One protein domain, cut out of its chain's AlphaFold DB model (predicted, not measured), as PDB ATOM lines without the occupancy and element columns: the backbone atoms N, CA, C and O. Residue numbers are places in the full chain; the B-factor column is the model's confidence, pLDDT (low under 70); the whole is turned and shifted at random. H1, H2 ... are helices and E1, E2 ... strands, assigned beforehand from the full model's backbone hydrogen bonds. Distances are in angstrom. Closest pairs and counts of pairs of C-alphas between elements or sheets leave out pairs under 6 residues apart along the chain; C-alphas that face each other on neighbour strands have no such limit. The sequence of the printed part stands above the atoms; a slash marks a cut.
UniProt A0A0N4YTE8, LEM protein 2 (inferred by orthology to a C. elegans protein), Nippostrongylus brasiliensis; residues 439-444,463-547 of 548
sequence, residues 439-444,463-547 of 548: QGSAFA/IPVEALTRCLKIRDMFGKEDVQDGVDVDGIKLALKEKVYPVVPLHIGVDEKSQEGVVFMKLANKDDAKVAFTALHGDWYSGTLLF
ATOM      1  N   GLN A 439     -24.272  -5.258  23.039       74.12
ATOM      2  CA  GLN A 439     -25.284  -4.454  23.751       74.12
ATOM      3  C   GLN A 439     -25.238  -4.565  25.284       74.12
ATOM      4  O   GLN A 439     -26.057  -3.962  25.972       74.12
ATOM      5  N   GLY A 440     -24.264  -5.298  25.829       73.00
ATOM      6  CA  GLY A 440     -24.084  -5.499  27.269       73.00
ATOM      7  C   GLY A 440     -24.440  -6.914  27.723       73.00
ATOM      8  O   GLY A 440     -24.650  -7.803  26.900       73.00
ATOM      9  N   SER A 441     -24.478  -7.120  29.042       74.31
ATOM     10  CA  SER A 441     -24.650  -8.437  29.666       74.31
ATOM     11  C   SER A 441     -25.946  -8.518  30.467       74.31
ATOM     12  O   SER A 441     -26.193  -7.674  31.327       74.31
ATOM     13  N   ALA A 442     -26.737  -9.568  30.245       66.25
ATOM     14  CA  ALA A 442     -27.961  -9.874  30.988       66.25
ATOM     15  C   ALA A 442     -27.720 -10.131  32.490       66.25
ATOM     16  O   ALA A 442     -28.660 -10.093  33.279       66.25
ATOM     17  N   PHE A 443     -26.467 -10.388  32.884       67.38
ATOM     18  CA  PHE A 443     -26.051 -10.626  34.271       67.38
ATOM     19  C   PHE A 443     -25.234  -9.463  34.868       67.38
ATOM     20  O   PHE A 443     -24.580  -9.629  35.901       67.38
ATOM     21  N   ALA A 444     -25.245  -8.284  34.236       56.47
ATOM     22  CA  ALA A 444     -24.676  -7.076  34.828       56.47
ATOM     23  C   ALA A 444     -25.501  -6.618  36.047       56.47
ATOM     24  O   ALA A 444     -26.730  -6.659  36.034       56.47
ATOM     25  N   ILE A 463     -22.650 -21.531  34.926       67.00
ATOM     26  CA  ILE A 463     -21.259 -21.503  34.438       67.00
ATOM     27  C   ILE A 463     -20.517 -22.762  34.929       67.00
ATOM     28  O   ILE A 463     -20.366 -22.945  36.139       67.00
ATOM     29  N   PRO A 464     -20.008 -23.631  34.031       63.62
ATOM     30  CA  PRO A 464     -19.385 -24.885  34.436       63.62
ATOM     31  C   PRO A 464     -18.030 -24.662  35.124       63.62
ATOM     32  O   PRO A 464     -17.235 -23.797  34.745       63.62
ATOM     33  N   VAL A 465     -17.739 -25.488  36.135       65.56
ATOM     34  CA  VAL A 465     -16.500 -25.400  36.932       65.56
ATOM     35  C   VAL A 465     -15.252 -25.689  36.084       65.56
ATOM     36  O   VAL A 465     -14.219 -25.055  36.297       65.56
ATOM     37  N   GLU A 466     -15.364 -26.553  35.076       67.38
ATOM     38  CA  GLU A 466     -14.341 -26.838  34.062       67.38
ATOM     39  C   GLU A 466     -15.009 -26.892  32.676       67.38
ATOM     40  O   GLU A 466     -16.142 -27.361  32.552       67.38
ATOM     41  N   ALA A 467     -14.334 -26.433  31.616       73.31
ATOM     42  CA  ALA A 467     -14.863 -26.544  30.258       73.31
ATOM     43  C   ALA A 467     -14.751 -27.988  29.733       73.31
ATOM     44  O   ALA A 467     -13.654 -28.543  29.623       73.31
ATOM     45  N   LEU A 468     -15.887 -28.583  29.349       74.00
ATOM     46  CA  LEU A 468     -15.953 -29.967  28.864       74.00
ATOM     47  C   LEU A 468     -15.104 -30.187  27.597       74.00
ATOM     48  O   LEU A 468     -14.516 -31.254  27.426       74.00
ATOM     49  N   THR A 469     -15.003 -29.182  26.718       82.81
ATOM     50  CA  THR A 469     -14.186 -29.237  25.494       82.81
ATOM     51  C   THR A 469     -13.431 -27.921  25.253       82.81
ATOM     52  O   THR A 469     -13.705 -26.911  25.896       82.81
ATOM     53  N   ARG A 470     -12.484 -27.926  24.302       86.56
ATOM     54  CA  ARG A 470     -11.742 -26.727  23.848       86.56
ATOM     55  C   ARG A 470     -12.456 -25.955  22.722       86.56
ATOM     56  O   ARG A 470     -11.853 -25.089  22.090       86.56
ATOM     57  N   CYS A 471     -13.703 -26.314  22.421       87.75
ATOM     58  CA  CYS A 471     -14.505 -25.736  21.351       87.75
ATOM     59  C   CYS A 471     -15.817 -25.190  21.922       87.75
ATOM     60  O   CYS A 471     -16.496 -25.877  22.685       87.75
ATOM     61  N   LEU A 472     -16.193 -23.983  21.509       88.25
ATOM     62  CA  LEU A 472     -17.489 -23.380  21.802       88.25
ATOM     63  C   LEU A 472     -18.314 -23.356  20.508       88.25
ATOM     64  O   LEU A 472     -17.846 -22.835  19.492       88.25
ATOM     65  N   LYS A 473     -19.534 -23.906  20.543       90.25
ATOM     66  CA  LYS A 473     -20.610 -23.454  19.649       90.25
ATOM     67  C   LYS A 473     -21.155 -22.168  20.273       90.25
ATOM     68  O   LYS A 473     -21.289 -22.103  21.489       90.25
ATOM     69  N   ILE A 474     -21.424 -21.167  19.452       89.88
ATOM     70  CA  ILE A 474     -22.164 -19.954  19.792       89.88
ATOM     71  C   ILE A 474     -23.347 -19.908  18.821       89.88
ATOM     72  O   ILE A 474     -23.199 -20.298  17.658       89.88
ATOM     73  N   ARG A 475     -24.520 -19.494  19.290       88.75
ATOM     74  CA  ARG A 475     -25.767 -19.408  18.517       88.75
ATOM     75  C   ARG A 475     -26.344 -18.008  18.618       88.75
ATOM     76  O   ARG A 475     -26.029 -17.280  19.559       88.75
ATOM     77  N   ASP A 476     -27.185 -17.681  17.649       85.31
ATOM     78  CA  ASP A 476     -27.910 -16.420  17.537       85.31
ATOM     79  C   ASP A 476     -26.989 -15.181  17.473       85.31
ATOM     80  O   ASP A 476     -27.349 -14.089  17.903       85.31
ATOM     81  N   MET A 477     -25.797 -15.339  16.868       81.06
ATOM     82  CA  MET A 477     -24.881 -14.229  16.538       81.06
ATOM     83  C   MET A 477     -25.378 -13.363  15.364       81.06
ATOM     84  O   MET A 477     -24.854 -12.273  15.150       81.06
ATOM     85  N   PHE A 478     -26.327 -13.854  14.564       80.69
ATOM     86  CA  PHE A 478     -26.942 -13.143  13.437       80.69
ATOM     87  C   PHE A 478     -28.327 -13.733  13.138       80.69
ATOM     88  O   PHE A 478     -28.571 -14.916  13.386       80.69
ATOM     89  N   GLY A 479     -29.242 -12.897  12.653       72.12
ATOM     90  CA  GLY A 479     -30.639 -13.252  12.414       72.12
ATOM     91  C   GLY A 479     -30.904 -13.819  11.018       72.12
ATOM     92  O   GLY A 479     -30.050 -13.811  10.132       72.12
ATOM     93  N   LYS A 480     -32.144 -14.270  10.790       65.88
ATOM     94  CA  LYS A 480     -32.589 -14.755   9.467       65.88
ATOM     95  C   LYS A 480     -32.599 -13.655   8.400       65.88
ATOM     96  O   LYS A 480     -32.442 -13.962   7.225       65.88
ATOM     97  N   GLU A 481     -32.750 -12.398   8.814       62.44
ATOM     98  CA  GLU A 481     -32.637 -11.220   7.947       62.44
ATOM     99  C   GLU A 481     -31.200 -11.037   7.437       62.44
ATOM    100  O   GLU A 481     -30.990 -10.850   6.243       62.44
ATOM    101  N   ASP A 482     -30.198 -11.197   8.307       64.44
ATOM    102  CA  ASP A 482     -28.782 -11.045   7.945       64.44
ATOM    103  C   ASP A 482     -28.309 -12.142   6.971       64.44
ATOM    104  O   ASP A 482     -27.432 -11.910   6.142       64.44
ATOM    105  N   VAL A 483     -28.927 -13.330   7.011       64.00
ATOM    106  CA  VAL A 483     -28.708 -14.405   6.019       64.00
ATOM    107  C   VAL A 483     -29.238 -14.021   4.629       64.00
ATOM    108  O   VAL A 483     -28.739 -14.529   3.625       64.00
ATOM    109  N   GLN A 484     -30.222 -13.121   4.551       58.97
ATOM    110  CA  GLN A 484     -30.829 -12.670   3.298       58.97
ATOM    111  C   GLN A 484     -30.189 -11.379   2.752       58.97
ATOM    112  O   GLN A 484     -30.063 -11.250   1.535       58.97
ATOM    113  N   ASP A 485     -29.729 -10.477   3.627       61.31
ATOM    114  CA  ASP A 485     -28.937  -9.285   3.266       61.31
ATOM    115  C   ASP A 485     -27.460  -9.625   2.950       61.31
ATOM    116  O   ASP A 485     -26.818  -8.942   2.149       61.31
ATOM    117  N   GLY A 486     -26.922 -10.691   3.556       70.25
ATOM    118  CA  GLY A 486     -25.525 -11.122   3.454       70.25
ATOM    119  C   GLY A 486     -24.747 -10.872   4.754       70.25
ATOM    120  O   GLY A 486     -24.524  -9.733   5.156       70.25
ATOM    121  N   VAL A 487     -24.304 -11.951   5.407       73.62
ATOM    122  CA  VAL A 487     -23.696 -11.905   6.748       73.62
ATOM    123  C   VAL A 487     -22.295 -11.276   6.717       73.62
ATOM    124  O   VAL A 487     -21.412 -11.763   6.009       73.62
ATOM    125  N   ASP A 488     -22.039 -10.264   7.559       78.94
ATOM    126  CA  ASP A 488     -20.679  -9.751   7.812       78.94
ATOM    127  C   ASP A 488     -19.873 -10.719   8.694       78.94
ATOM    128  O   ASP A 488     -19.692 -10.564   9.907       78.94
ATOM    129  N   VAL A 489     -19.385 -11.764   8.036       83.56
ATOM    130  CA  VAL A 489     -18.589 -12.843   8.615       83.56
ATOM    131  C   VAL A 489     -17.280 -12.336   9.243       83.56
ATOM    132  O   VAL A 489     -16.815 -12.929  10.220       83.56
ATOM    133  N   ASP A 490     -16.672 -11.260   8.733       84.00
ATOM    134  CA  ASP A 490     -15.386 -10.759   9.238       84.00
ATOM    135  C   ASP A 490     -15.549  -9.741  10.377       84.00
ATOM    136  O   ASP A 490     -14.783  -9.804  11.345       84.00
ATOM    137  N   GLY A 491     -16.595  -8.906  10.356       84.44
ATOM    138  CA  GLY A 491     -17.014  -8.107  11.510       84.44
ATOM    139  C   GLY A 491     -17.367  -8.981  12.717       84.44
ATOM    140  O   GLY A 491     -16.855  -8.748  13.814       84.44
ATOM    141  N   ILE A 492     -18.124 -10.067  12.510       86.25
ATOM    142  CA  ILE A 492     -18.437 -11.062  13.555       86.25
ATOM    143  C   ILE A 492     -17.157 -11.696  14.134       86.25
ATOM    144  O   ILE A 492     -17.000 -11.783  15.356       86.25
ATOM    145  N   LYS A 493     -16.200 -12.107  13.286       88.06
ATOM    146  CA  LYS A 493     -14.902 -12.647  13.747       88.06
ATOM    147  C   LYS A 493     -14.094 -11.620  14.540       88.06
ATOM    148  O   LYS A 493     -13.403 -12.013  15.483       88.06
ATOM    149  N   LEU A 494     -14.117 -10.344  14.151       87.81
ATOM    150  CA  LEU A 494     -13.381  -9.281  14.837       87.81
ATOM    151  C   LEU A 494     -14.004  -8.978  16.206       87.81
ATOM    152  O   LEU A 494     -13.296  -9.022  17.212       87.81
ATOM    153  N   ALA A 495     -15.325  -8.793  16.256       86.06
ATOM    154  CA  ALA A 495     -16.069  -8.517  17.483       86.06
ATOM    155  C   ALA A 495     -15.930  -9.638  18.530       86.06
ATOM    156  O   ALA A 495     -15.842  -9.354  19.725       86.06
ATOM    157  N   LEU A 496     -15.858 -10.905  18.099       88.56
ATOM    158  CA  LEU A 496     -15.575 -12.045  18.980       88.56
ATOM    159  C   LEU A 496     -14.123 -12.066  19.489       88.56
ATOM    160  O   LEU A 496     -13.901 -12.398  20.650       88.56
ATOM    161  N   LYS A 497     -13.132 -11.709  18.658       88.62
ATOM    162  CA  LYS A 497     -11.718 -11.627  19.083       88.62
ATOM    163  C   LYS A 497     -11.490 -10.519  20.108       88.62
ATOM    164  O   LYS A 497     -10.794 -10.745  21.092       88.62
ATOM    165  N   GLU A 498     -12.084  -9.349  19.889       87.81
ATOM    166  CA  GLU A 498     -12.007  -8.215  20.814       87.81
ATOM    167  C   GLU A 498     -12.649  -8.560  22.166       87.81
ATOM    168  O   GLU A 498     -12.037  -8.370  23.215       87.81
ATOM    169  N   LYS A 499     -13.847  -9.159  22.146       84.44
ATOM    170  CA  LYS A 499     -14.611  -9.510  23.352       84.44
ATOM    171  C   LYS A 499     -13.953 -10.577  24.235       84.44
ATOM    172  O   LYS A 499     -14.161 -10.574  25.447       84.44
ATOM    173  N   VAL A 500     -13.203 -11.499  23.630       87.31
ATOM    174  CA  VAL A 500     -12.575 -12.653  24.306       87.31
ATOM    175  C   VAL A 500     -11.143 -12.353  24.786       87.31
ATOM    176  O   VAL A 500     -10.580 -13.127  25.561       87.31
ATOM    177  N   TYR A 501     -10.569 -11.203  24.412       83.38
ATOM    178  CA  TYR A 501      -9.264 -10.744  24.897       83.38
ATOM    179  C   TYR A 501      -9.197 -10.755  26.445       83.38
ATOM    180  O   TYR A 501     -10.122 -10.262  27.095       83.38
ATOM    181  N   PRO A 502      -8.136 -11.305  27.078       82.06
ATOM    182  CA  PRO A 502      -6.814 -11.630  26.524       82.06
ATOM    183  C   PRO A 502      -6.685 -12.998  25.833       82.06
ATOM    184  O   PRO A 502      -5.605 -13.327  25.344       82.06
ATOM    185  N   VAL A 503      -7.737 -13.817  25.792       85.56
ATOM    186  CA  VAL A 503      -7.680 -15.147  25.171       85.56
ATOM    187  C   VAL A 503      -7.714 -15.022  23.642       85.56
ATOM    188  O   VAL A 503      -8.512 -14.271  23.086       85.56
ATOM    189  N   VAL A 504      -6.860 -15.781  22.946       85.88
ATOM    190  CA  VAL A 504      -6.744 -15.756  21.475       85.88
ATOM    191  C   VAL A 504      -7.340 -17.034  20.861       85.88
ATOM    192  O   VAL A 504      -6.779 -18.118  21.044       85.88
ATOM    193  N   PRO A 505      -8.449 -16.947  20.100       88.00
ATOM    194  CA  PRO A 505      -8.999 -18.081  19.359       88.00
ATOM    195  C   PRO A 505      -8.064 -18.591  18.256       88.00
ATOM    196  O   PRO A 505      -7.585 -17.819  17.428       88.00
ATOM    197  N   LEU A 506      -7.872 -19.913  18.197       88.50
ATOM    198  CA  LEU A 506      -7.103 -20.590  17.143       88.50
ATOM    199  C   LEU A 506      -7.868 -20.654  15.815       88.50
ATOM    200  O   LEU A 506      -7.262 -20.680  14.748       88.50
ATOM    201  N   HIS A 507      -9.199 -20.732  15.875       87.94
ATOM    202  CA  HIS A 507     -10.073 -20.746  14.704       87.94
ATOM    203  C   HIS A 507     -11.456 -20.198  15.070       87.94
ATOM    204  O   HIS A 507     -11.976 -20.510  16.143       87.94
ATOM    205  N   ILE A 508     -12.059 -19.429  14.162       89.69
ATOM    206  CA  ILE A 508     -13.457 -18.985  14.231       89.69
ATOM    207  C   ILE A 508     -14.084 -19.274  12.865       89.69
ATOM    208  O   ILE A 508     -13.701 -18.657  11.873       89.69
ATOM    209  N   GLY A 509     -15.011 -20.230  12.815       87.69
ATOM    210  CA  GLY A 509     -15.805 -20.544  11.625       87.69
ATOM    211  C   GLY A 509     -17.242 -20.075  11.814       87.69
ATOM    212  O   GLY A 509     -17.849 -20.409  12.828       87.69
ATOM    213  N   VAL A 510     -17.774 -19.311  10.865       87.25
ATOM    214  CA  VAL A 510     -19.175 -18.865  10.846       87.25
ATOM    215  C   VAL A 510     -19.947 -19.786   9.901       87.25
ATOM    216  O   VAL A 510     -19.458 -20.073   8.811       87.25
ATOM    217  N   ASP A 511     -21.115 -20.280  10.313       86.69
ATOM    218  CA  ASP A 511     -21.975 -21.112   9.464       86.69
ATOM    219  C   ASP A 511     -23.047 -20.251   8.787       86.69
ATOM    220  O   ASP A 511     -24.183 -20.153   9.249       86.69
ATOM    221  N   GLU A 512     -22.661 -19.631   7.669       81.62
ATOM    222  CA  GLU A 512     -23.486 -18.759   6.812       81.62
ATOM    223  C   GLU A 512     -24.836 -19.375   6.388       81.62
ATOM    224  O   GLU A 512     -25.729 -18.657   5.949       81.62
ATOM    225  N   LYS A 513     -24.996 -20.703   6.490       77.25
ATOM    226  CA  LYS A 513     -26.207 -21.432   6.075       77.25
ATOM    227  C   LYS A 513     -27.130 -21.785   7.243       77.25
ATOM    228  O   LYS A 513     -28.225 -22.301   7.013       77.25
ATOM    229  N   SER A 514     -26.708 -21.537   8.482       76.62
ATOM    230  CA  SER A 514     -27.502 -21.846   9.668       76.62
ATOM    231  C   SER A 514     -28.548 -20.769   9.950       76.62
ATOM    232  O   SER A 514     -28.228 -19.594  10.102       76.62
ATOM    233  N   GLN A 515     -29.805 -21.187  10.124       71.44
ATOM    234  CA  GLN A 515     -30.887 -20.303  10.580       71.44
ATOM    235  C   GLN A 515     -30.812 -19.949  12.082       71.44
ATOM    236  O   GLN A 515     -31.646 -19.173  12.541       71.44
ATOM    237  N   GLU A 516     -29.860 -20.525  12.831       74.12
ATOM    238  CA  GLU A 516     -29.585 -20.268  14.261       74.12
ATOM    239  C   GLU A 516     -28.332 -19.380  14.472       74.12
ATOM    240  O   GLU A 516     -27.687 -19.460  15.518       74.12
ATOM    241  N   GLY A 517     -27.882 -18.622  13.461       81.31
ATOM    242  CA  GLY A 517     -26.781 -17.657  13.610       81.31
ATOM    243  C   GLY A 517     -25.480 -18.246  14.180       81.31
ATOM    244  O   GLY A 517     -24.909 -17.692  15.121       81.31
ATOM    245  N   VAL A 518     -25.059 -19.425  13.704       88.19
ATOM    246  CA  VAL A 518     -24.077 -20.268  14.417       88.19
ATOM    247  C   VAL A 518     -22.628 -19.897  14.111       88.19
ATOM    248  O   VAL A 518     -22.221 -19.776  12.955       88.19
ATOM    249  N   VAL A 519     -21.811 -19.818  15.164       90.19
ATOM    250  CA  VAL A 519     -20.358 -19.618  15.085       90.19
ATOM    251  C   VAL A 519     -19.630 -20.665  15.931       90.19
ATOM    252  O   VAL A 519     -19.978 -20.912  17.082       90.19
ATOM    253  N   PHE A 520     -18.584 -21.272  15.375       90.88
ATOM    254  CA  PHE A 520     -17.733 -22.257  16.041       90.88
ATOM    255  C   PHE A 520     -16.359 -21.661  16.360       90.88
ATOM    256  O   PHE A 520     -15.580 -21.343  15.456       90.88
ATOM    257  N   MET A 521     -16.035 -21.559  17.648       91.12
ATOM    258  CA  MET A 521     -14.757 -21.051  18.151       91.12
ATOM    259  C   MET A 521     -13.908 -22.194  18.721       91.12
ATOM    260  O   MET A 521     -14.370 -22.948  19.574       91.12
ATOM    261  N   LYS A 522     -12.648 -22.312  18.284       91.38
ATOM    262  CA  LYS A 522     -11.667 -23.276  18.813       91.38
ATOM    263  C   LYS A 522     -10.565 -22.548  19.575       91.38
ATOM    264  O   LYS A 522      -9.986 -21.591  19.060       91.38
ATOM    265  N   LEU A 523     -10.249 -23.033  20.770       90.19
ATOM    266  CA  LEU A 523      -9.329 -22.404  21.719       90.19
ATOM    267  C   LEU A 523      -8.156 -23.337  22.056       90.19
ATOM    268  O   LEU A 523      -8.186 -24.531  21.739       90.19
ATOM    269  N   ALA A 524      -7.084 -22.784  22.629       88.75
ATOM    270  CA  ALA A 524      -5.854 -23.533  22.878       88.75
ATOM    271  C   ALA A 524      -6.002 -24.509  24.054       88.75
ATOM    272  O   ALA A 524      -5.724 -25.698  23.888       88.75
ATOM    273  N   ASN A 525      -6.502 -24.045  25.202       89.38
ATOM    274  CA  ASN A 525      -6.699 -24.837  26.420       89.38
ATOM    275  C   ASN A 525      -8.186 -24.969  26.801       89.38
ATOM    276  O   ASN A 525      -9.068 -24.380  26.176       89.38
ATOM    277  N   LYS A 526      -8.479 -25.772  27.835       87.31
ATOM    278  CA  LYS A 526      -9.821 -25.834  28.444       87.31
ATOM    279  C   LYS A 526     -10.123 -24.571  29.252       87.31
ATOM    280  O   LYS A 526     -11.235 -24.060  29.206       87.31
ATOM    281  N   ASP A 527      -9.130 -24.049  29.957       85.81
ATOM    282  CA  ASP A 527      -9.267 -22.862  30.803       85.81
ATOM    283  C   ASP A 527      -9.555 -21.617  29.956       85.81
ATOM    284  O   ASP A 527     -10.478 -20.865  30.261       85.81
ATOM    285  N   ASP A 528      -8.886 -21.493  28.804       87.56
ATOM    286  CA  ASP A 528      -9.201 -20.511  27.758       87.56
ATOM    287  C   ASP A 528     -10.668 -20.604  27.306       87.56
ATOM    288  O   ASP A 528     -11.337 -19.584  27.150       87.56
ATOM    289  N   ALA A 529     -11.193 -21.824  27.130       86.06
ATOM    290  CA  ALA A 529     -12.593 -22.057  26.774       86.06
ATOM    291  C   ALA A 529     -13.565 -21.670  27.895       86.06
ATOM    292  O   ALA A 529     -14.618 -21.105  27.608       86.06
ATOM    293  N   LYS A 530     -13.196 -21.876  29.166       84.62
ATOM    294  CA  LYS A 530     -13.973 -21.391  30.317       84.62
ATOM    295  C   LYS A 530     -13.964 -19.862  30.405       84.62
ATOM    296  O   LYS A 530     -15.012 -19.270  30.661       84.62
ATOM    297  N   VAL A 531     -12.819 -19.214  30.176       85.00
ATOM    298  CA  VAL A 531     -12.691 -17.746  30.182       85.00
ATOM    299  C   VAL A 531     -13.479 -17.127  29.027       85.00
ATOM    300  O   VAL A 531     -14.293 -16.241  29.269       85.00
ATOM    301  N   ALA A 532     -13.326 -17.641  27.802       86.31
ATOM    302  CA  ALA A 532     -14.084 -17.190  26.635       86.31
ATOM    303  C   ALA A 532     -15.599 -17.385  26.821       86.31
ATOM    304  O   ALA A 532     -16.368 -16.456  26.587       86.31
ATOM    305  N   PHE A 533     -16.032 -18.547  27.325       86.44
ATOM    306  CA  PHE A 533     -17.433 -18.784  27.682       86.44
ATOM    307  C   PHE A 533     -17.923 -17.770  28.725       86.44
ATOM    308  O   PHE A 533     -18.943 -17.131  28.520       86.44
ATOM    309  N   THR A 534     -17.168 -17.532  29.802       83.25
ATOM    310  CA  THR A 534     -17.540 -16.567  30.861       83.25
ATOM    311  C   THR A 534     -17.546 -15.107  30.371       83.25
ATOM    312  O   THR A 534     -18.240 -14.265  30.942       83.25
ATOM    313  N   ALA A 535     -16.794 -14.790  29.314       83.06
ATOM    314  CA  ALA A 535     -16.770 -13.469  28.687       83.06
ATOM    315  C   ALA A 535     -17.963 -13.207  27.746       83.06
ATOM    316  O   ALA A 535     -18.316 -12.043  27.556       83.06
ATOM    317  N   LEU A 536     -18.556 -14.269  27.181       86.19
ATOM    318  CA  LEU A 536     -19.620 -14.230  26.166       86.19
ATOM    319  C   LEU A 536     -21.002 -14.678  26.695       86.19
ATOM    320  O   LEU A 536     -22.029 -14.319  26.124       86.19
ATOM    321  N   HIS A 537     -21.049 -15.488  27.756       84.38
ATOM    322  CA  HIS A 537     -22.275 -16.084  28.285       84.38
ATOM    323  C   HIS A 537     -23.189 -15.036  28.930       84.38
ATOM    324  O   HIS A 537     -22.875 -14.471  29.981       84.38
ATOM    325  N   GLY A 538     -24.374 -14.868  28.342       77.31
ATOM    326  CA  GLY A 538     -25.360 -13.882  28.775       77.31
ATOM    327  C   GLY A 538     -25.176 -12.501  28.150       77.31
ATOM    328  O   GLY A 538     -25.916 -11.589  28.513       77.31
ATOM    329  N   ASP A 539     -24.230 -12.324  27.229       85.56
ATOM    330  CA  ASP A 539     -24.075 -11.067  26.506       85.56
ATOM    331  C   ASP A 539     -24.988 -11.007  25.276       85.56
ATOM    332  O   ASP A 539     -25.290 -12.019  24.638       85.56
ATOM    333  N   TRP A 540     -25.444  -9.795  24.967       84.06
ATOM    334  CA  TRP A 540     -26.306  -9.496  23.828       84.06
ATOM    335  C   TRP A 540     -25.470  -9.028  22.637       84.06
ATOM    336  O   TRP A 540     -24.637  -8.123  22.776       84.06
ATOM    337  N   TYR A 541     -25.735  -9.595  21.463       83.19
ATOM    338  CA  TYR A 541     -25.107  -9.228  20.196       83.19
ATOM    339  C   TYR A 541     -26.174  -9.094  19.105       83.19
ATOM    340  O   TYR A 541     -27.081  -9.914  19.006       83.19
ATOM    341  N   SER A 542     -26.092  -8.030  18.304       75.00
ATOM    342  CA  SER A 542     -27.009  -7.732  17.188       75.00
ATOM    343  C   SER A 542     -28.522  -7.728  17.506       75.00
ATOM    344  O   SER A 542     -29.348  -7.744  16.603       75.00
ATOM    345  N   GLY A 543     -28.899  -7.645  18.788       72.69
ATOM    346  CA  GLY A 543     -30.287  -7.629  19.268       72.69
ATOM    347  C   GLY A 543     -30.745  -8.932  19.931       72.69
ATOM    348  O   GLY A 543     -31.825  -8.948  20.519       72.69
ATOM    349  N   THR A 544     -29.918  -9.981  19.918       79.88
ATOM    350  CA  THR A 544     -30.245 -11.303  20.475       79.88
ATOM    351  C   THR A 544     -29.276 -11.694  21.596       79.88
ATOM    352  O   THR A 544     -28.148 -11.205  21.671       79.88
ATOM    353  N   LEU A 545     -29.732 -12.556  22.507       83.38
ATOM    354  CA  LEU A 545     -28.929 -13.120  23.593       83.38
ATOM    355  C   LEU A 545     -28.132 -14.332  23.087       83.38
ATOM    356  O   LEU A 545     -28.707 -15.201  22.438       83.38
ATOM    357  N   LEU A 546     -26.842 -14.424  23.414       85.12
ATOM    358  CA  LEU A 546     -26.002 -15.525  22.934       85.12
ATOM    359  C   LEU A 546     -26.179 -16.824  23.733       85.12
ATOM    360  O   LEU A 546     -26.006 -16.857  24.956       85.12
ATOM    361  N   PHE A 547     -26.430 -17.915  23.004       81.19
ATOM    362  CA  PHE A 547     -26.518 -19.286  23.521       81.19
ATOM    363  C   PHE A 547     -25.370 -20.166  23.000       81.19
ATOM    364  O   PHE A 547     -24.658 -19.787  22.069       81.19
TER     365      PHE A 547
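AT A GLANCE: This is residues 439 to 444 and 463 to 547 of the 548 residues of the protein "LEM protein 2 (inferred by orthology to a C. elegans protein)" of Nippostrongylus brasiliensis (UniProt A0A0N4YTE8). A small sheet of three strands, E2 E4 E3, has two helices, H2 and H3, over one face and about perpendicular to each other. Beyond the end of H3, E5 pairs with E1 in a small two-stranded ribbon, and short H1 lies out at one end of the long axis. The 91 printed residues hold three named helices and five named strands, in the order E1 E2 H1 H2 E3 E4 H3 E5; both sheets are antiparallel and the class is mixed. The whole is compact, with a radius of gyration of the C-alphas of 12.7 A and spans of 38 by 28 by 21 A.

IN THESE COORDINATES: E1 is residues 439 to 441, from C-alpha 439 at (-25.284, -4.454, 23.751). E2 is 471 to 474, H1 480 to 485, and H2 489 to 500, 16.8 A long. E3, 507 to 510, and E4, 519 to 522, form a hairpin. H3 is 526 to 536, 15.4 A long; E5, 539 to 541, ends at C-alpha 541 (-25.107, -9.228, 20.196).

HOW THE PARTS SIT: E1 and E5 are antiparallel, with N 439 and O 540 2.9 A apart, within hydrogen-bond range. So are E2 and E4, with N 474 and O 519 at 2.8 A, and E4 and E3, with N 520 and O 509 at 2.8 A. H1 is not on this sheet. H2 is on it, slantwise to the strands; its closest C-alphas to E3 are Val 489 and Val 510, 6.4 A. H3, on the same face, runs along the strands, at 7 degrees to E2 on the local plane; the closest C-alphas are Cys 471 and Ala 529, 6.8 A. H2, with residues 499 to 500 alone, touches H3, closest at the C-alphas of Val 500 and Ala 532, 5.3 A. Every O i to N i+4 pair is within range in H2 and H3, 1 of 2 in H1.

THE WHOLE: The farthest C-alphas, Val 465 and Asp 485, are 39.3 A apart. Residues 445 to 462 are not printed; C-alphas 444 and 463 are 14.8 A apart across the cut. Of the links printed whole, none is long. The model's pLDDT is under 70 at residues 442 to 444, 463 to 466 and 480 to 485.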